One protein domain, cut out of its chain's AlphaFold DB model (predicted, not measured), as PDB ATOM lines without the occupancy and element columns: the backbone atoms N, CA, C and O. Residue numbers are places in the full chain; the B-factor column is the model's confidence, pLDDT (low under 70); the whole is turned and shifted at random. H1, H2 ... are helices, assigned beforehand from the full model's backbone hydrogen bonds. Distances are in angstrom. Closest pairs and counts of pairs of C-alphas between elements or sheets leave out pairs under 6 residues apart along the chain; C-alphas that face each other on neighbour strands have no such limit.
ATOM      1  N   THR A 246     198.460 129.914 159.591       92.44
ATOM      2  CA  THR A 246     199.813 129.633 160.087       92.44
ATOM      3  C   THR A 246     200.875 129.952 159.035       92.44
ATOM      4  O   THR A 246     200.618 129.986 157.828       92.44
ATOM      5  N   LYS A 247     202.121 130.168 159.478       94.94
ATOM      6  CA  LYS A 247     203.260 130.355 158.560       94.94
ATOM      7  C   LYS A 247     203.464 129.132 157.661       94.94
ATOM      8  O   LYS A 247     203.731 129.293 156.475       94.94
ATOM      9  N   LYS A 248     203.281 127.927 158.207       94.81
ATOM     10  CA  LYS A 248     203.425 126.675 157.463       94.81
ATOM     11  C   LYS A 248     202.368 126.551 156.363       94.81
ATOM     12  O   LYS A 248     202.721 126.227 155.234       94.81
ATOM     13  N   GLU A 249     201.109 126.915 156.627       94.00
ATOM     14  CA  GLU A 249     200.067 126.976 155.587       94.00
ATOM     15  C   GLU A 249     200.435 127.958 154.466       94.00
ATOM     16  O   GLU A 249     200.169 127.693 153.291       94.00
ATOM     17  N   ARG A 250     201.055 129.101 154.794       95.88
ATOM     18  CA  ARG A 250     201.528 130.058 153.780       95.88
ATOM     19  C   ARG A 250     202.658 129.496 152.935       95.88
ATOM     20  O   ARG A 250     202.632 129.668 151.719       95.88
ATOM     21  N   GLU A 251     203.618 128.820 153.556       97.31
ATOM     22  CA  GLU A 251     204.716 128.155 152.853       97.31
ATOM     23  C   GLU A 251     204.195 127.067 151.911       97.31
ATOM     24  O   GLU A 251     204.570 127.052 150.742       97.31
ATOM     25  N   ILE A 252     203.274 126.218 152.378       96.31
ATOM     26  CA  ILE A 252     202.640 125.167 151.567       96.31
ATOM     27  C   ILE A 252     201.914 125.772 150.361       96.31
ATOM     28  O   ILE A 252     202.114 125.329 149.228       96.31
ATOM     29  N   ASN A 253     201.107 126.815 150.582       95.56
ATOM     30  CA  ASN A 253     200.400 127.498 149.501       95.56
ATOM     31  C   ASN A 253     201.364 128.148 148.501       95.56
ATOM     32  O   ASN A 253     201.158 128.045 147.294       95.56
ATOM     33  N   PHE A 254     202.420 128.809 148.981       97.94
ATOM     34  CA  PHE A 254     203.424 129.428 148.117       97.94
ATOM     35  C   PHE A 254     204.157 128.386 147.264       97.94
ATOM     36  O   PHE A 254     204.305 128.569 146.057       97.94
ATOM     37  N   ASN A 255     204.571 127.281 147.877       98.44
ATOM     38  CA  ASN A 255     205.262 126.187 147.208       98.44
ATOM     39  C   ASN A 255     204.409 125.567 146.096       98.44
ATOM     40  O   ASN A 255     204.889 125.370 144.979       98.44
ATOM     41  N   HIS A 256     203.128 125.311 146.373       97.94
ATOM     42  CA  HIS A 256     202.200 124.796 145.367       97.94
ATOM     43  C   HIS A 256     201.897 125.809 144.269       97.94
ATOM     44  O   HIS A 256     201.830 125.438 143.102       97.94
ATOM     45  N   LEU A 257     201.792 127.095 144.603       97.38
ATOM     46  CA  LEU A 257     201.635 128.138 143.596       97.38
ATOM     47  C   LEU A 257     202.849 128.224 142.669       97.38
ATOM     48  O   LEU A 257     202.686 128.330 141.456       97.38
ATOM     49  N   ALA A 258     204.059 128.161 143.224       98.31
ATOM     50  CA  ALA A 258     205.286 128.129 142.440       98.31
ATOM     51  C   ALA A 258     205.334 126.886 141.543       98.31
ATOM     52  O   ALA A 258     205.659 127.010 140.365       98.31
ATOM     53  N   PHE A 259     204.931 125.721 142.060       98.31
ATOM     54  CA  PHE A 259     204.762 124.502 141.269       98.31
ATOM     55  C   PHE A 259     203.772 124.707 140.116       98.31
ATOM     56  O   PHE A 259     204.106 124.422 138.965       98.31
ATOM     57  N   ALA A 260     202.586 125.247 140.397       96.56
ATOM     58  CA  ALA A 260     201.551 125.457 139.395       96.56
ATOM     59  C   ALA A 260     202.024 126.422 138.294       96.56
ATOM     60  O   ALA A 260     201.932 126.128 137.104       96.56
ATOM     61  N   MET A 261     202.604 127.556 138.683       96.94
ATOM     62  CA  MET A 261     203.056 128.577 137.741       96.94
ATOM     63  C   MET A 261     204.288 128.145 136.942       96.94
ATOM     64  O   MET A 261     204.407 128.491 135.770       96.94
ATOM     65  N   ASP A 262     205.195 127.364 137.528       97.00
ATOM     66  CA  ASP A 262     206.381 126.894 136.812       97.00
ATOM     67  C   ASP A 262     206.077 125.834 135.755       97.00
ATOM     68  O   ASP A 262     206.816 125.775 134.768       97.00
ATOM     69  N   ASN A 263     205.040 125.018 135.975       94.50
ATOM     70  CA  ASN A 263     204.713 123.866 135.134       94.50
ATOM     71  C   ASN A 263     203.528 124.111 134.186       94.50
ATOM     72  O   ASN A 263     203.480 123.490 133.131       94.50
ATOM     73  N   PHE A 264     202.590 125.007 134.526       94.00
ATOM     74  CA  PHE A 264     201.325 125.160 133.787       94.00
ATOM     75  C   PHE A 264     201.061 126.568 133.248       94.00
ATOM     76  O   PHE A 264     200.103 126.765 132.499       94.00
ATOM     77  N   TYR A 265     201.879 127.571 133.586       94.75
ATOM     78  CA  TYR A 265     201.663 128.912 133.050       94.75
ATOM     79  C   TYR A 265     202.051 128.994 131.565       94.75
ATOM     80  O   TYR A 265     203.225 129.115 131.217       94.75
ATOM     81  N   GLY A 266     201.053 128.976 130.677       91.62
ATOM     82  CA  GLY A 266     201.259 128.866 129.226       91.62
ATOM     83  C   GLY A 266     202.032 130.018 128.570       91.62
ATOM     84  O   GLY A 266     202.619 129.835 127.509       91.62
ATOM     85  N   LEU A 267     202.094 131.198 129.200       93.81
ATOM     86  CA  LEU A 267     202.833 132.356 128.670       93.81
ATOM     87  C   LEU A 267     204.225 132.530 129.297       93.81
ATOM     88  O   LEU A 267     204.875 133.552 129.067       93.81
ATOM     89  N   LYS A 268     204.699 131.548 130.075       93.62
ATOM     90  CA  LYS A 268     205.987 131.585 130.784       93.62
ATOM     91  C   LYS A 268     207.159 131.943 129.864       93.62
ATOM     92  O   LYS A 268     207.909 132.861 130.180       93.62
ATOM     93  N   TYR A 269     207.281 131.273 128.715       91.12
ATOM     94  CA  TYR A 269     208.368 131.514 127.757       91.12
ATOM     95  C   TYR A 269     208.283 132.896 127.104       91.12
ATOM     96  O   TYR A 269     209.282 133.602 127.040       91.12
ATOM     97  N   HIS A 270     207.084 133.311 126.685       92.88
ATOM     98  CA  HIS A 270     206.860 134.631 126.089       92.88
ATOM     99  C   HIS A 270     207.171 135.775 127.066       92.88
ATOM    100  O   HIS A 270     207.654 136.825 126.656       92.88
ATOM    101  N   LYS A 271     206.903 135.569 128.360       92.94
ATOM    102  CA  LYS A 271     207.194 136.536 129.427       92.94
ATOM    103  C   LYS A 271     208.574 136.348 130.068       92.94
ATOM    104  O   LYS A 271     208.840 136.980 131.088       92.94
ATOM    105  N   GLU A 272     209.414 135.474 129.512       94.69
ATOM    106  CA  GLU A 272     210.775 135.185 129.988       94.69
ATOM    107  C   GLU A 272     210.848 134.785 131.475       94.69
ATOM    108  O   GLU A 272     211.832 135.022 132.179       94.69
ATOM    109  N   ILE A 273     209.795 134.143 131.979       95.25
ATOM    110  CA  ILE A 273     209.707 133.692 133.365       95.25
ATOM    111  C   ILE A 273     210.501 132.387 133.481       95.25
ATOM    112  O   ILE A 273     210.070 131.351 132.988       95.25
ATOM    113  N   LYS A 274     211.662 132.394 134.142       95.00
ATOM    114  CA  LYS A 274     212.456 131.165 134.367       95.00
ATOM    115  C   LYS A 274     211.894 130.332 135.513       95.00
ATOM    116  O   LYS A 274     211.639 129.132 135.369       95.00
ATOM    117  N   SER A 275     211.652 131.002 136.633       96.81
ATOM    118  CA  SER A 275     210.898 130.485 137.765       96.81
ATOM    119  C   SER A 275     209.923 131.543 138.267       96.81
ATOM    120  O   SER A 275     210.200 132.743 138.197       96.81
ATOM    121  N   PHE A 276     208.773 131.104 138.765       97.69
ATOM    122  CA  PHE A 276     207.754 131.988 139.311       97.69
ATOM    123  C   PHE A 276     208.289 132.790 140.497       97.69
ATOM    124  O   PHE A 276     208.079 133.998 140.562       97.69
ATOM    125  N   GLU A 277     209.023 132.133 141.399       97.50
ATOM    126  CA  GLU A 277     209.611 132.763 142.581       97.50
ATOM    127  C   GLU A 277     210.584 133.898 142.221       97.50
ATOM    128  O   GLU A 277     210.455 135.004 142.748       97.50
ATOM    129  N   GLU A 278     211.521 133.649 141.301       97.06
ATOM    130  CA  GLU A 278     212.467 134.667 140.825       97.06
ATOM    131  C   GLU A 278     211.727 135.839 140.170       97.06
ATOM    132  O   GLU A 278     212.028 137.001 140.435       97.06
ATOM    133  N   TRP A 279     210.716 135.536 139.352       97.81
ATOM    134  CA  TRP A 279     209.988 136.543 138.587       97.81
ATOM    135  C   TRP A 279     209.110 137.460 139.448       97.81
ATOM    136  O   TRP A 279     209.036 138.673 139.197       97.81
ATOM    137  N   ILE A 280     208.435 136.926 140.475       97.69
ATOM    138  CA  ILE A 280     207.680 137.781 141.403       97.69
ATOM    139  C   ILE A 280     208.622 138.643 142.250       97.69
ATOM    140  O   ILE A 280     208.278 139.788 142.539       97.69
ATOM    141  N   GLY A 281     209.816 138.145 142.573       97.88
ATOM    142  CA  GLY A 281     210.805 138.840 143.389       97.88
ATOM    143  C   GLY A 281     210.544 138.755 144.904       97.88
ATOM    144  O   GLY A 281     209.476 138.314 145.350       97.88
ATOM    145  N   PRO A 282     211.525 139.185 145.720       97.88
ATOM    146  CA  PRO A 282     211.524 138.977 147.171       97.88
ATOM    147  C   PRO A 282     210.365 139.679 147.889       97.88
ATOM    148  O   PRO A 282     209.768 139.092 148.790       97.88
ATOM    149  N   ASP A 283     209.988 140.884 147.457       98.19
ATOM    150  CA  ASP A 283     208.924 141.668 148.097       98.19
ATOM    151  C   ASP A 283     207.561 140.975 147.991       98.19
ATOM    152  O   ASP A 283     206.816 140.861 148.968       98.19
ATOM    153  N   TYR A 284     207.221 140.478 146.798       98.31
ATOM    154  CA  TYR A 284     205.972 139.750 146.596       98.31
ATOM    155  C   TYR A 284     206.002 138.384 147.272       98.31
ATOM    156  O   TYR A 284     204.994 137.997 147.862       98.31
ATOM    157  N   LYS A 285     207.147 137.690 147.274       98.44
ATOM    158  CA  LYS A 285     207.313 136.457 148.053       98.44
ATOM    159  C   LYS A 285     207.026 136.701 149.537       98.44
ATOM    160  O   LYS A 285     206.238 135.967 150.126       98.44
ATOM    161  N   GLN A 286     207.593 137.751 150.134       98.50
ATOM    162  CA  GLN A 286     207.349 138.086 151.539       98.50
ATOM    163  C   GLN A 286     205.865 138.361 151.811       98.50
ATOM    164  O   GLN A 286     205.320 137.855 152.790       98.50
ATOM    165  N   LYS A 287     205.189 139.116 150.936       98.31
ATOM    166  CA  LYS A 287     203.748 139.380 151.079       98.31
ATOM    167  C   LYS A 287     202.912 138.107 150.951       98.31
ATOM    168  O   LYS A 287     201.985 137.921 151.729       98.31
ATOM    169  N   LEU A 288     203.250 137.212 150.019       97.44
ATOM    170  CA  LEU A 288     202.586 135.913 149.871       97.44
ATOM    171  C   LEU A 288     202.817 134.987 151.073       97.44
ATOM    172  O   LEU A 288     201.949 134.170 151.375       97.44
ATOM    173  N   LEU A 289     203.947 135.117 151.769       97.56
ATOM    174  CA  LEU A 289     204.255 134.369 152.992       97.56
ATOM    175  C   LEU A 289     203.655 134.995 154.265       97.56
ATOM    176  O   LEU A 289     203.745 134.401 155.339       97.56
ATOM    177  N   SER A 290     203.034 136.175 154.165       97.00
ATOM    178  CA  SER A 290     202.348 136.814 155.290       97.00
ATOM    179  C   SER A 290     201.170 135.973 155.776       97.00
ATOM    180  O   SER A 290     200.439 135.400 154.971       97.00
ATOM    181  N   ILE A 291     200.950 135.955 157.090       94.94
ATOM    182  CA  ILE A 291     199.757 135.361 157.714       94.94
ATOM    183  C   ILE A 291     198.569 136.331 157.772       94.94
ATOM    184  O   ILE A 291     197.480 135.922 158.157       94.94
ATOM    185  N   ASP A 292     198.761 137.603 157.403       93.31
ATOM    186  CA  ASP A 292     197.680 138.589 157.292       93.31
ATOM    187  C   ASP A 292     196.956 138.430 155.938       93.31
ATOM    188  O   ASP A 292     197.573 138.719 154.900       93.31
ATOM    189  N   PRO A 293     195.663 138.031 155.929       91.50
ATOM    190  CA  PRO A 293     194.840 137.921 154.726       91.50
ATOM    191  C   PRO A 293     194.919 139.124 153.810       91.50
ATOM    192  O   PRO A 293     195.155 138.963 152.613       91.50
ATOM    193  N   LYS A 294     194.852 140.336 154.361       91.69
ATOM    194  CA  LYS A 294     194.870 141.561 153.556       91.69
ATOM    195  C   LYS A 294     196.169 141.689 152.766       91.69
ATOM    196  O   LYS A 294     196.149 142.085 151.602       91.69
ATOM    197  N   VAL A 295     197.295 141.312 153.373       95.69
ATOM    198  CA  VAL A 295     198.620 141.412 152.749       95.69
ATOM    199  C   VAL A 295     198.772 140.405 151.614       95.69
ATOM    200  O   VAL A 295     199.148 140.790 150.502       95.69
ATOM    201  N   PHE A 296     198.477 139.125 151.853       94.94
ATOM    202  CA  PHE A 296     198.681 138.115 150.813       94.94
ATOM    203  C   PHE A 296     197.589 138.146 149.734       94.94
ATOM    204  O   PHE A 296     197.884 137.851 148.576       94.94
ATOM    205  N   HIS A 297     196.352 138.546 150.059       93.50
ATOM    206  CA  HIS A 297     195.302 138.786 149.058       93.50
ATOM    207  C   HIS A 297     195.682 139.922 148.119       93.50
ATOM    208  O   HIS A 297     195.544 139.777 146.906       93.50
ATOM    209  N   GLN A 298     196.220 141.022 148.650       94.38
ATOM    210  CA  GLN A 298     196.676 142.114 147.797       94.38
ATOM    211  C   GLN A 298     197.847 141.682 146.909       94.38
ATOM    212  O   GLN A 298     197.879 142.039 145.736       94.38
ATOM    213  N   ALA A 299     198.775 140.868 147.423       96.75
ATOM    214  CA  ALA A 299     199.860 140.320 146.610       96.75
ATOM    215  C   ALA A 299     199.339 139.448 145.460       96.75
ATOM    216  O   ALA A 299     199.804 139.587 144.333       96.75
ATOM    217  N   TYR A 300     198.345 138.600 145.722       95.62
ATOM    218  CA  TYR A 300     197.654 137.835 144.689       95.62
ATOM    219  C   TYR A 300     197.040 138.736 143.611       95.62
ATOM    220  O   TYR A 300     197.306 138.540 142.427       95.62
ATOM    221  N   ILE A 301     196.277 139.756 144.000       94.19
ATOM    222  CA  ILE A 301     195.665 140.704 143.056       94.19
ATOM    223  C   ILE A 301     196.746 141.410 142.231       94.19
ATOM    224  O   ILE A 301     196.686 141.435 141.004       94.19
ATOM    225  N   ASP A 302     197.778 141.937 142.885       96.06
ATOM    226  CA  ASP A 302     198.844 142.664 142.206       96.06
ATOM    227  C   ASP A 302     199.621 141.773 141.229       96.06
ATOM    228  O   ASP A 302     199.904 142.196 140.110       96.06
ATOM    229  N   ILE A 303     199.946 140.534 141.606       96.50
ATOM    230  CA  ILE A 303     200.656 139.604 140.721       96.50
ATOM    231  C   ILE A 303     199.781 139.245 139.518       96.50
ATOM    232  O   ILE A 303     200.203 139.423 138.374       96.50
ATOM    233  N   PHE A 304     198.568 138.751 139.770       95.31
ATOM    234  CA  PHE A 304     197.740 138.128 138.740       95.31
ATOM    235  C   PHE A 304     197.028 139.145 137.854       95.31
ATOM    236  O   PHE A 304     196.952 138.957 136.646       95.31
ATOM    237  N   HIS A 305     196.540 140.245 138.424       94.00
ATOM    238  CA  HIS A 305     195.745 141.222 137.680       94.00
ATOM    239  C   HIS A 305     196.552 142.428 137.204       94.00
ATOM    240  O   HIS A 305     196.104 143.097 136.275       94.00
ATOM    241  N   LYS A 306     197.742 142.699 137.768       94.44
ATOM    242  CA  LYS A 306     198.579 143.849 137.363       94.44
ATOM    243  C   LYS A 306     199.941 143.472 136.804       94.44
ATOM    244  O   LYS A 306     200.323 144.025 135.783       94.44
ATOM    245  N   LYS A 307     200.690 142.574 137.451       95.44
ATOM    246  CA  LYS A 307     202.067 142.243 137.050       95.44
ATOM    247  C   LYS A 307     202.097 141.313 135.836       95.44
ATOM    248  O   LYS A 307     202.870 141.558 134.915       95.44
ATOM    249  N   LEU A 308     201.240 140.286 135.796       95.56
ATOM    250  CA  LEU A 308     201.055 139.468 134.588       95.56
ATOM    251  C   LEU A 308     200.472 140.304 133.439       95.56
ATOM    252  O   LEU A 308     200.908 140.143 132.297       95.56
ATOM    253  N   ASN A 309     199.553 141.223 133.763       93.25
ATOM    254  CA  ASN A 309     198.923 142.181 132.846       93.25
ATOM    255  C   ASN A 309     198.386 141.527 131.561       93.25
ATOM    256  O   ASN A 309     198.685 141.970 130.452       93.25
ATOM    257  N   GLU A 310     197.632 140.440 131.704       92.81
ATOM    258  CA  GLU A 310     196.966 139.746 130.601       92.81
ATOM    259  C   GLU A 310     195.552 139.291 131.027       92.81
ATOM    260  O   GLU A 310     195.129 139.563 132.151       92.81
ATOM    261  N   LEU A 311     194.767 138.720 130.108       90.00
ATOM    262  CA  LEU A 311     193.313 138.539 130.281       90.00
ATOM    263  C   LEU A 311     192.884 137.130 130.711       90.00
ATOM    264  O   LEU A 311     191.739 136.944 131.134       90.00
ATOM    265  N   HIS A 312     193.748 136.129 130.566       90.12
ATOM    266  CA  HIS A 312     193.405 134.716 130.722       90.12
ATOM    267  C   HIS A 312     193.944 134.078 132.002       90.12
ATOM    268  O   HIS A 312     193.504 132.983 132.341       90.12
ATOM    269  N   THR A 313     194.759 134.780 132.791       92.31
ATOM    270  CA  THR A 313     195.185 134.328 134.126       92.31
ATOM    271  C   THR A 313     194.589 135.242 135.177       92.31
ATOM    272  O   THR A 313     194.824 136.448 135.220       92.31
ATOM    273  N   ARG A 314     193.739 134.676 136.028       88.00
ATOM    274  CA  ARG A 314     192.965 135.453 136.994       88.00
ATOM    275  C   ARG A 314     192.653 134.641 138.233       88.00
ATOM    276  O   ARG A 314     192.578 133.419 138.192       88.00
ATOM    277  N   ILE A 315     192.376 135.361 139.309       87.50
ATOM    278  CA  ILE A 315     191.814 134.809 140.534       87.50
ATOM    279  C   ILE A 315     190.320 135.129 140.555       87.50
ATOM    280  O   ILE A 315     189.942 136.300 140.497       87.50
ATOM    281  N   ASN A 316     189.481 134.092 140.619       81.00
ATOM    282  CA  ASN A 316     188.025 134.253 140.734       81.00
ATOM    283  C   ASN A 316     187.592 134.408 142.202       81.00
ATOM    284  O   ASN A 316     186.718 135.217 142.514       81.00
ATOM    285  N   THR A 317     188.259 133.692 143.113       83.31
ATOM    286  CA  THR A 317     188.016 133.748 144.560       83.31
ATOM    287  C   THR A 317     189.318 133.786 145.342       83.31
ATOM    288  O   THR A 317     190.259 133.072 144.993       83.31
ATOM    289  N   LEU A 318     189.353 134.538 146.440       83.44
ATOM    290  CA  LEU A 318     190.461 134.502 147.399       83.44
ATOM    291  C   LEU A 318     190.406 133.252 148.291       83.44
ATOM    292  O   LEU A 318     189.569 132.361 148.118       83.44
ATOM    293  N   SER A 319     191.334 133.175 149.247       85.50
ATOM    294  CA  SER A 319     191.468 132.048 150.172       85.50
ATOM    295  C   SER A 319     190.245 131.854 151.074       85.50
ATOM    296  O   SER A 319     189.313 132.651 151.108       85.50
ATOM    297  N   TYR A 320     190.279 130.792 151.868       86.31
ATOM    298  CA  TYR A 320     189.323 130.507 152.940       86.31
ATOM    299  C   TYR A 320     189.224 131.594 154.024       86.31
ATOM    300  O   TYR A 320     188.152 131.780 154.592       86.31
ATOM    301  N   TYR A 321     190.297 132.367 154.223       85.56
ATOM    302  CA  TYR A 321     190.371 133.503 155.154       85.56
ATOM    303  C   TYR A 321     189.827 134.835 154.603       85.56
ATOM    304  O   TYR A 321     189.992 135.868 155.243       85.56
ATOM    305  N   ASP A 322     189.246 134.841 153.401       81.06
ATOM    306  CA  ASP A 322     188.511 136.006 152.887       81.06
ATOM    307  C   ASP A 322     187.101 136.062 153.490       81.06
ATOM    308  O   ASP A 322     186.505 135.021 153.798       81.06
ATOM    309  N   GLU A 323     186.548 137.265 153.645       75.62
ATOM    310  CA  GLU A 323     185.177 137.423 154.128       75.62
ATOM    311  C   GLU A 323     184.189 136.870 153.096       75.62
ATOM    312  O   GLU A 323     184.125 137.313 151.947       75.62
ATOM    313  N   TYR A 324     183.394 135.881 153.516       76.12
ATOM    314  CA  TYR A 324     182.368 135.299 152.658       76.12
ATOM    315  C   TYR A 324     181.262 136.313 152.359       76.12
ATOM    316  O   TYR A 324     180.612 136.822 153.272       76.12
ATOM    317  N   ASP A 325     181.000 136.512 151.072       76.50
ATOM    318  CA  ASP A 325     179.868 137.269 150.562       76.50
ATOM    319  C   ASP A 325     179.099 136.399 149.571       76.50
ATOM    320  O   ASP A 325     179.645 135.901 148.588       76.50
ATOM    321  N   GLU A 326     177.823 136.176 149.873       74.12
ATOM    322  CA  GLU A 326     176.941 135.356 149.045       74.12
ATOM    323  C   GLU A 326     176.531 136.076 147.754       74.12
ATOM    324  O   GLU A 326     176.164 135.419 146.779       74.12
ATOM    325  N   LYS A 327     176.556 137.414 147.748       75.31
ATOM    326  CA  LYS A 327     176.060 138.227 146.633       75.31
ATOM    327  C   LYS A 327     177.114 138.453 145.565       75.31
ATOM    328  O   LYS A 327     176.742 138.570 144.405       75.31
ATOM    329  N   GLU A 328     178.384 138.539 145.952       74.31
ATOM    330  CA  GLU A 328     179.468 138.888 145.036       74.31
ATOM    331  C   GLU A 328     180.747 138.105 145.319       74.31
ATOM    332  O   GLU A 328     181.208 137.999 146.460       74.31
ATOM    333  N   THR A 329     181.378 137.622 144.256       74.06
ATOM    334  CA  THR A 329     182.734 137.068 144.321       74.06
ATOM    335  C   THR A 329     183.791 138.137 144.500       74.06
ATOM    336  O   THR A 329     183.575 139.325 144.252       74.06
ATOM    337  N   THR A 330     185.004 137.695 144.844       79.94
ATOM    338  CA  THR A 330     186.178 138.562 144.816       79.94
ATOM    339  C   THR A 330     186.304 139.264 143.463       79.94
ATOM    340  O   THR A 330     186.468 140.477 143.434       79.94
ATOM    341  N   ARG A 331     186.196 138.556 142.331       83.44
ATOM    342  CA  ARG A 331     186.365 139.193 141.016       83.44
ATOM    343  C   ARG A 331     185.344 140.306 140.771       83.44
ATOM    344  O   ARG A 331     185.734 141.377 140.314       83.44
ATOM    345  N   GLU A 332     184.072 140.075 141.079       85.44
ATOM    346  CA  GLU A 332     183.018 141.089 140.929       85.44
ATOM    347  C   GLU A 332     183.298 142.321 141.796       85.44
ATOM    348  O   GLU A 332     183.240 143.448 141.298       85.44
ATOM    349  N   LYS A 333     183.722 142.112 143.048       87.12
ATOM    350  CA  LYS A 333     184.162 143.194 143.941       87.12
ATOM    351  C   LYS A 333     185.351 143.961 143.364       87.12
ATOM    352  O   LYS A 333     185.346 145.190 143.351       87.12
ATOM    353  N   LEU A 334     186.357 143.257 142.842       89.56
ATOM    354  CA  LEU A 334     187.561 143.880 142.291       89.56
ATOM    355  C   LEU A 334     187.265 144.721 141.046       89.56
ATOM    356  O   LEU A 334     187.901 145.760 140.860       89.56
ATOM    357  N   ILE A 335     186.304 144.308 140.212       90.19
ATOM    358  CA  ILE A 335     185.903 145.037 138.998       90.19
ATOM    359  C   ILE A 335     185.272 146.396 139.330       90.19
ATOM    360  O   ILE A 335     185.451 147.345 138.563       90.19
ATOM    361  N   LYS A 336     184.589 146.537 140.474       91.31
ATOM    362  CA  LYS A 336     184.038 147.836 140.909       91.31
ATOM    363  C   LYS A 336     185.124 148.895 141.090       91.31
ATOM    364  O   LYS A 336     184.909 150.058 140.769       91.31
ATOM    365  N   GLU A 337     186.309 148.478 141.526       92.44
ATOM    366  CA  GLU A 337     187.504 149.317 141.648       92.44
ATOM    367  C   GLU A 337     188.567 148.913 140.605       92.44
ATOM    368  O   GLU A 337     189.752 148.787 140.920       92.44
ATOM    369  N   LYS A 338     188.160 148.673 139.348       91.88
ATOM    370  CA  LYS A 338     189.039 148.079 138.322       91.88
ATOM    371  C   LYS A 338     190.366 148.814 138.101       91.88
ATOM    372  O   LYS A 338     191.390 148.160 137.957       91.88
ATOM    373  N   GLU A 339     190.381 150.146 138.157       90.75
ATOM    374  CA  GLU A 339     191.608 150.943 137.972       90.75
ATOM    375  C   GLU A 339     192.621 150.734 139.107       90.75
ATOM    376  O   GLU A 339     193.826 150.862 138.912       90.75
ATOM    377  N   LYS A 340     192.137 150.371 140.300       92.81
ATOM    378  CA  LYS A 340     192.980 150.041 141.451       92.81
ATOM    379  C   LYS A 340     193.433 148.588 141.430       92.81
ATOM    380  O   LYS A 340     194.501 148.300 141.962       92.81
ATOM    381  N   ASN A 341     192.641 147.676 140.867       93.38
ATOM    382  CA  ASN A 341     192.852 146.233 141.012       93.38
ATOM    383  C   ASN A 341     193.447 145.560 139.773       93.38
ATOM    384  O   ASN A 341     194.131 144.552 139.918       93.38
ATOM    385  N   PHE A 342     193.263 146.128 138.583       95.31
ATOM    386  CA  PHE A 342     193.714 145.547 137.322       95.31
ATOM    387  C   PHE A 342     194.726 146.439 136.606       95.31
ATOM    388  O   PHE A 342     194.733 147.661 136.747       95.31
ATOM    389  N   GLY A 343     195.599 145.800 135.830       95.19
ATOM    390  CA  GLY A 343     196.573 146.461 134.979       95.19
ATOM    391  C   GLY A 343     195.945 147.096 133.738       95.19
ATOM    392  O   GLY A 343     194.798 146.834 133.365       95.19
ATOM    393  N   LYS A 344     196.754 147.913 133.057       95.19
ATOM    394  CA  LYS A 344     196.355 148.692 131.878       95.19
ATOM    395  C   LYS A 344     195.699 147.841 130.789       95.19
ATOM    396  O   LYS A 344     194.712 148.272 130.204       95.19
ATOM    397  N   PHE A 345     196.217 146.636 130.528       94.75
ATOM    398  CA  PHE A 345     195.726 145.808 129.426       94.75
ATOM    399  C   PHE A 345     194.269 145.380 129.633       94.75
ATOM    400  O   PHE A 345     193.465 145.444 128.706       94.75
ATOM    401  N   PHE A 346     193.899 145.028 130.867       94.81
ATOM    402  CA  PHE A 346     192.520 144.705 131.217       94.81
ATOM    403  C   PHE A 346     191.588 145.913 131.060       94.81
ATOM    404  O   PHE A 346     190.504 145.778 130.487       94.81
ATOM    405  N   ASN A 347     191.992 147.089 131.548       94.62
ATOM    406  CA  ASN A 347     191.152 148.289 131.483       94.62
ATOM    407  C   ASN A 347     190.949 148.757 130.034       94.62
ATOM    408  O   ASN A 347     189.812 149.025 129.638       94.62
ATOM    409  N   ASP A 348     192.010 148.757 129.222       95.44
ATOM    410  CA  ASP A 348     191.939 149.085 127.794       95.44
ATOM    411  C   ASP A 348     191.064 148.093 127.026       95.44
ATOM    412  O   ASP A 348     190.186 148.501 126.266       95.44
ATOM    413  N   PHE A 349     191.262 146.789 127.250       93.94
ATOM    414  CA  PHE A 349     190.470 145.753 126.596       93.94
ATOM    415  C   PHE A 349     188.979 145.922 126.888       93.94
ATOM    416  O   PHE A 349     188.167 145.947 125.966       93.94
ATOM    417  N   ASN A 350     188.602 146.085 128.161       92.19
ATOM    418  CA  ASN A 350     187.194 146.224 128.532       92.19
ATOM    419  C   ASN A 350     186.587 147.542 128.037       92.19
ATOM    420  O   ASN A 350     185.411 147.565 127.681       92.19
ATOM    421  N   LYS A 351     187.373 148.624 127.974       94.44
ATOM    422  CA  LYS A 351     186.941 149.887 127.364       94.44
ATOM    423  C   LYS A 351     186.645 149.699 125.874       94.44
ATOM    424  O   LYS A 351     185.548 150.031 125.433       94.44
ATOM    425  N   ASN A 352     187.584 149.117 125.131       94.31
ATOM    426  CA  ASN A 352     187.442 148.887 123.692       94.31
ATOM    427  C   ASN A 352     186.296 147.915 123.391       94.31
ATOM    428  O   ASN A 352     185.504 148.157 122.484       94.31
ATOM    429  N   LYS A 353     186.158 146.844 124.183       93.19
ATOM    430  CA  LYS A 353     185.047 145.892 124.063       93.19
ATOM    431  C   LYS A 353     183.701 146.579 124.288       93.19
ATOM    432  O   LYS A 353     182.786 146.379 123.497       93.19
ATOM    433  N   ALA A 354     183.576 147.400 125.332       93.69
ATOM    434  CA  ALA A 354     182.341 148.134 125.608       93.69
ATOM    435  C   ALA A 354     181.991 149.124 124.484       93.69
ATOM    436  O   ALA A 354     180.827 149.233 124.100       93.69
ATOM    437  N   GLU A 355     182.988 149.815 123.927       96.00
ATOM    438  CA  GLU A 355     182.801 150.712 122.784       96.00
ATOM    439  C   GLU A 355     182.369 149.954 121.523       96.00
ATOM    440  O   GLU A 355     181.425 150.367 120.848       96.00
ATOM    441  N   LEU A 356     182.994 148.809 121.242       94.19
ATOM    442  CA  LEU A 356     182.643 147.962 120.106       94.19
ATOM    443  C   LEU A 356     181.212 147.427 120.216       94.19
ATOM    444  O   LEU A 356     180.457 147.531 119.251       94.19
ATOM    445  N   VAL A 357     180.815 146.924 121.392       94.75
ATOM    446  CA  VAL A 357     179.437 146.471 121.657       94.75
ATOM    447  C   VAL A 357     178.450 147.619 121.463       94.75
ATOM    448  O   VAL A 357     177.476 147.468 120.730       94.75
ATOM    449  N   LYS A 358     178.724 148.797 122.036       95.62
ATOM    450  CA  LYS A 358     177.859 149.975 121.887       95.62
ATOM    451  C   LYS A 358     177.681 150.375 120.419       95.62
ATOM    452  O   LYS A 358     176.562 150.646 119.991       95.62
ATOM    453  N   ASN A 359     178.771 150.422 119.655       94.31
ATOM    454  CA  ASN A 359     178.736 150.794 118.239       94.31
ATOM    455  C   ASN A 359     178.004 149.744 117.396       94.31
ATOM    456  O   ASN A 359     177.274 150.096 116.468       94.31
ATOM    457  N   PHE A 360     178.175 148.466 117.730       92.44
ATOM    458  CA  PHE A 360     177.459 147.369 117.098       92.44
ATOM    459  C   PHE A 360     175.952 147.473 117.360       92.44
ATOM    460  O   PHE A 360     175.185 147.586 116.411       92.44
ATOM    461  N   GLU A 361     175.514 147.553 118.616       94.25
ATOM    462  CA  GLU A 361     174.090 147.680 118.965       94.25
ATOM    463  C   GLU A 361     173.443 148.923 118.339       94.25
ATOM    464  O   GLU A 361     172.340 148.849 117.797       94.25
ATOM    465  N   ALA A 362     174.149 150.060 118.337       93.50
ATOM    466  CA  ALA A 362     173.668 151.287 117.703       93.50
ATOM    467  C   ALA A 362     173.473 151.122 116.188       93.50
ATOM    468  O   ALA A 362     172.493 151.617 115.635       93.50
ATOM    469  N   LYS A 363     174.377 150.403 115.512       88.50
ATOM    470  CA  LYS A 363     174.279 150.134 114.071       88.50
ATOM    471  C   LYS A 363     173.120 149.197 113.725       88.50
ATOM    472  O   LYS A 363     172.562 149.315 112.638       88.50
ATOM    473  N   PHE A 364     172.774 148.274 114.619       87.44
ATOM    474  CA  PHE A 364     171.670 147.329 114.419       87.44
ATOM    475  C   PHE A 364     170.327 147.865 114.916       87.44
ATOM    476  O   PHE A 364     169.288 147.325 114.550       87.44
ATOM    477  N   GLY A 365     170.334 148.917 115.740       90.62
ATOM    478  CA  GLY A 365     169.126 149.443 116.375       90.62
ATOM    479  C   GLY A 365     168.500 148.461 117.367       90.62
ATOM    480  O   GLY A 365     167.307 148.560 117.639       90.62
ATOM    481  N   LYS A 366     169.285 147.499 117.868       92.50
ATOM    482  CA  LYS A 366     168.817 146.397 118.710       92.50
ATOM    483  C   LYS A 366     169.919 145.929 119.654       92.50
ATOM    484  O   LYS A 366     171.095 145.942 119.279       92.50
TER     485      LYS A 366
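Overview. This is residues 246 to 366 of the 469 residues of an uncharacterized protein of Mycoplasma auris (UniProt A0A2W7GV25). A body of six helices and long loops, with H4 near its middle, has one long helical arm: H7 starts at the body, and its residues 351 to 364 stick out with the end of the printed part. On one side of the body H3 packs on H4 and H2 packs on H1, H6 packs on H4 on another side with H5 next to it, and the long loop of residues 308 to 329 joins H4 to H5. The printed part has 121 residues with seven named helices, H1 to H7 in order along the chain, and no named strand; the class is all helix. The whole is loose, with a radius of gyration of the C-alphas of 17.0 A, and only just elongated, with spans of 58 by 37 by 21 A.

Arrangement. H1, residues 247 to 264, touches H2, residues 276 to 280, with its residues 258 to 262 alone; the closest C-alphas, of Ala 258 and Phe 276, are 5.5 A apart. H3, residues 282 to 288, is close to H1 but not clearly touching, with the C-alphas of Phe 254 and Leu 288 closest at 6.8 A. H3 touches H4, residues 293 to 307, at a steep tilt of 56 degrees, opposite ways; the closest C-alphas, of Leu 288 and Phe 296, are 4.6 A apart. H1 and H4 are apart. H4 touches H6, residues 338 to 341, with its residues 301 to 306 alone; the C-alphas of Ile 301 and Asn 341 are closest, at 6.5 A. H5, residues 330 to 336, is close to H6 but not clearly touching, with the C-alphas of Leu 334 and Asn 341 closest at 5.9 A. H7, residues 344 to 364, is close to H4 but not clearly touching; the closest C-alphas, of Lys 306 and Lys 344, are 7.6 A apart. Every O i to N i+4 pair is within hydrogen-bond range in H1, H2, H3, H4, H5 and H7; H6 is too short for such a pair, and its one O i to N i+3 pair is within range.

Along the chain. H1 begins at C-alpha 247, (203.260, 130.355, 158.560), and is 25.4 A long. H2 is 6.2 A and H3 9.8 A long. H4 begins at C-alpha 293, (194.840, 137.921, 154.726), and is 19.6 A long. H5 is 10.3 A and H6 5.0 A long. H7 is 30.3 A long and ends at C-alpha 364, (171.670, 147.329, 114.419).

Size, cuts and confidence. The two C-alphas farthest apart are those of Lys 248 and Gly 365, at 58.2 A. Without residues 351 to 366, which stand free, the body spans 35 by 35 by 22 A. The links H1 to H2 and H4 to H5 are long, with 11 and 22 residues. The printed part has no cut, its mean pLDDT is 92.5, and no printed residue is under 70.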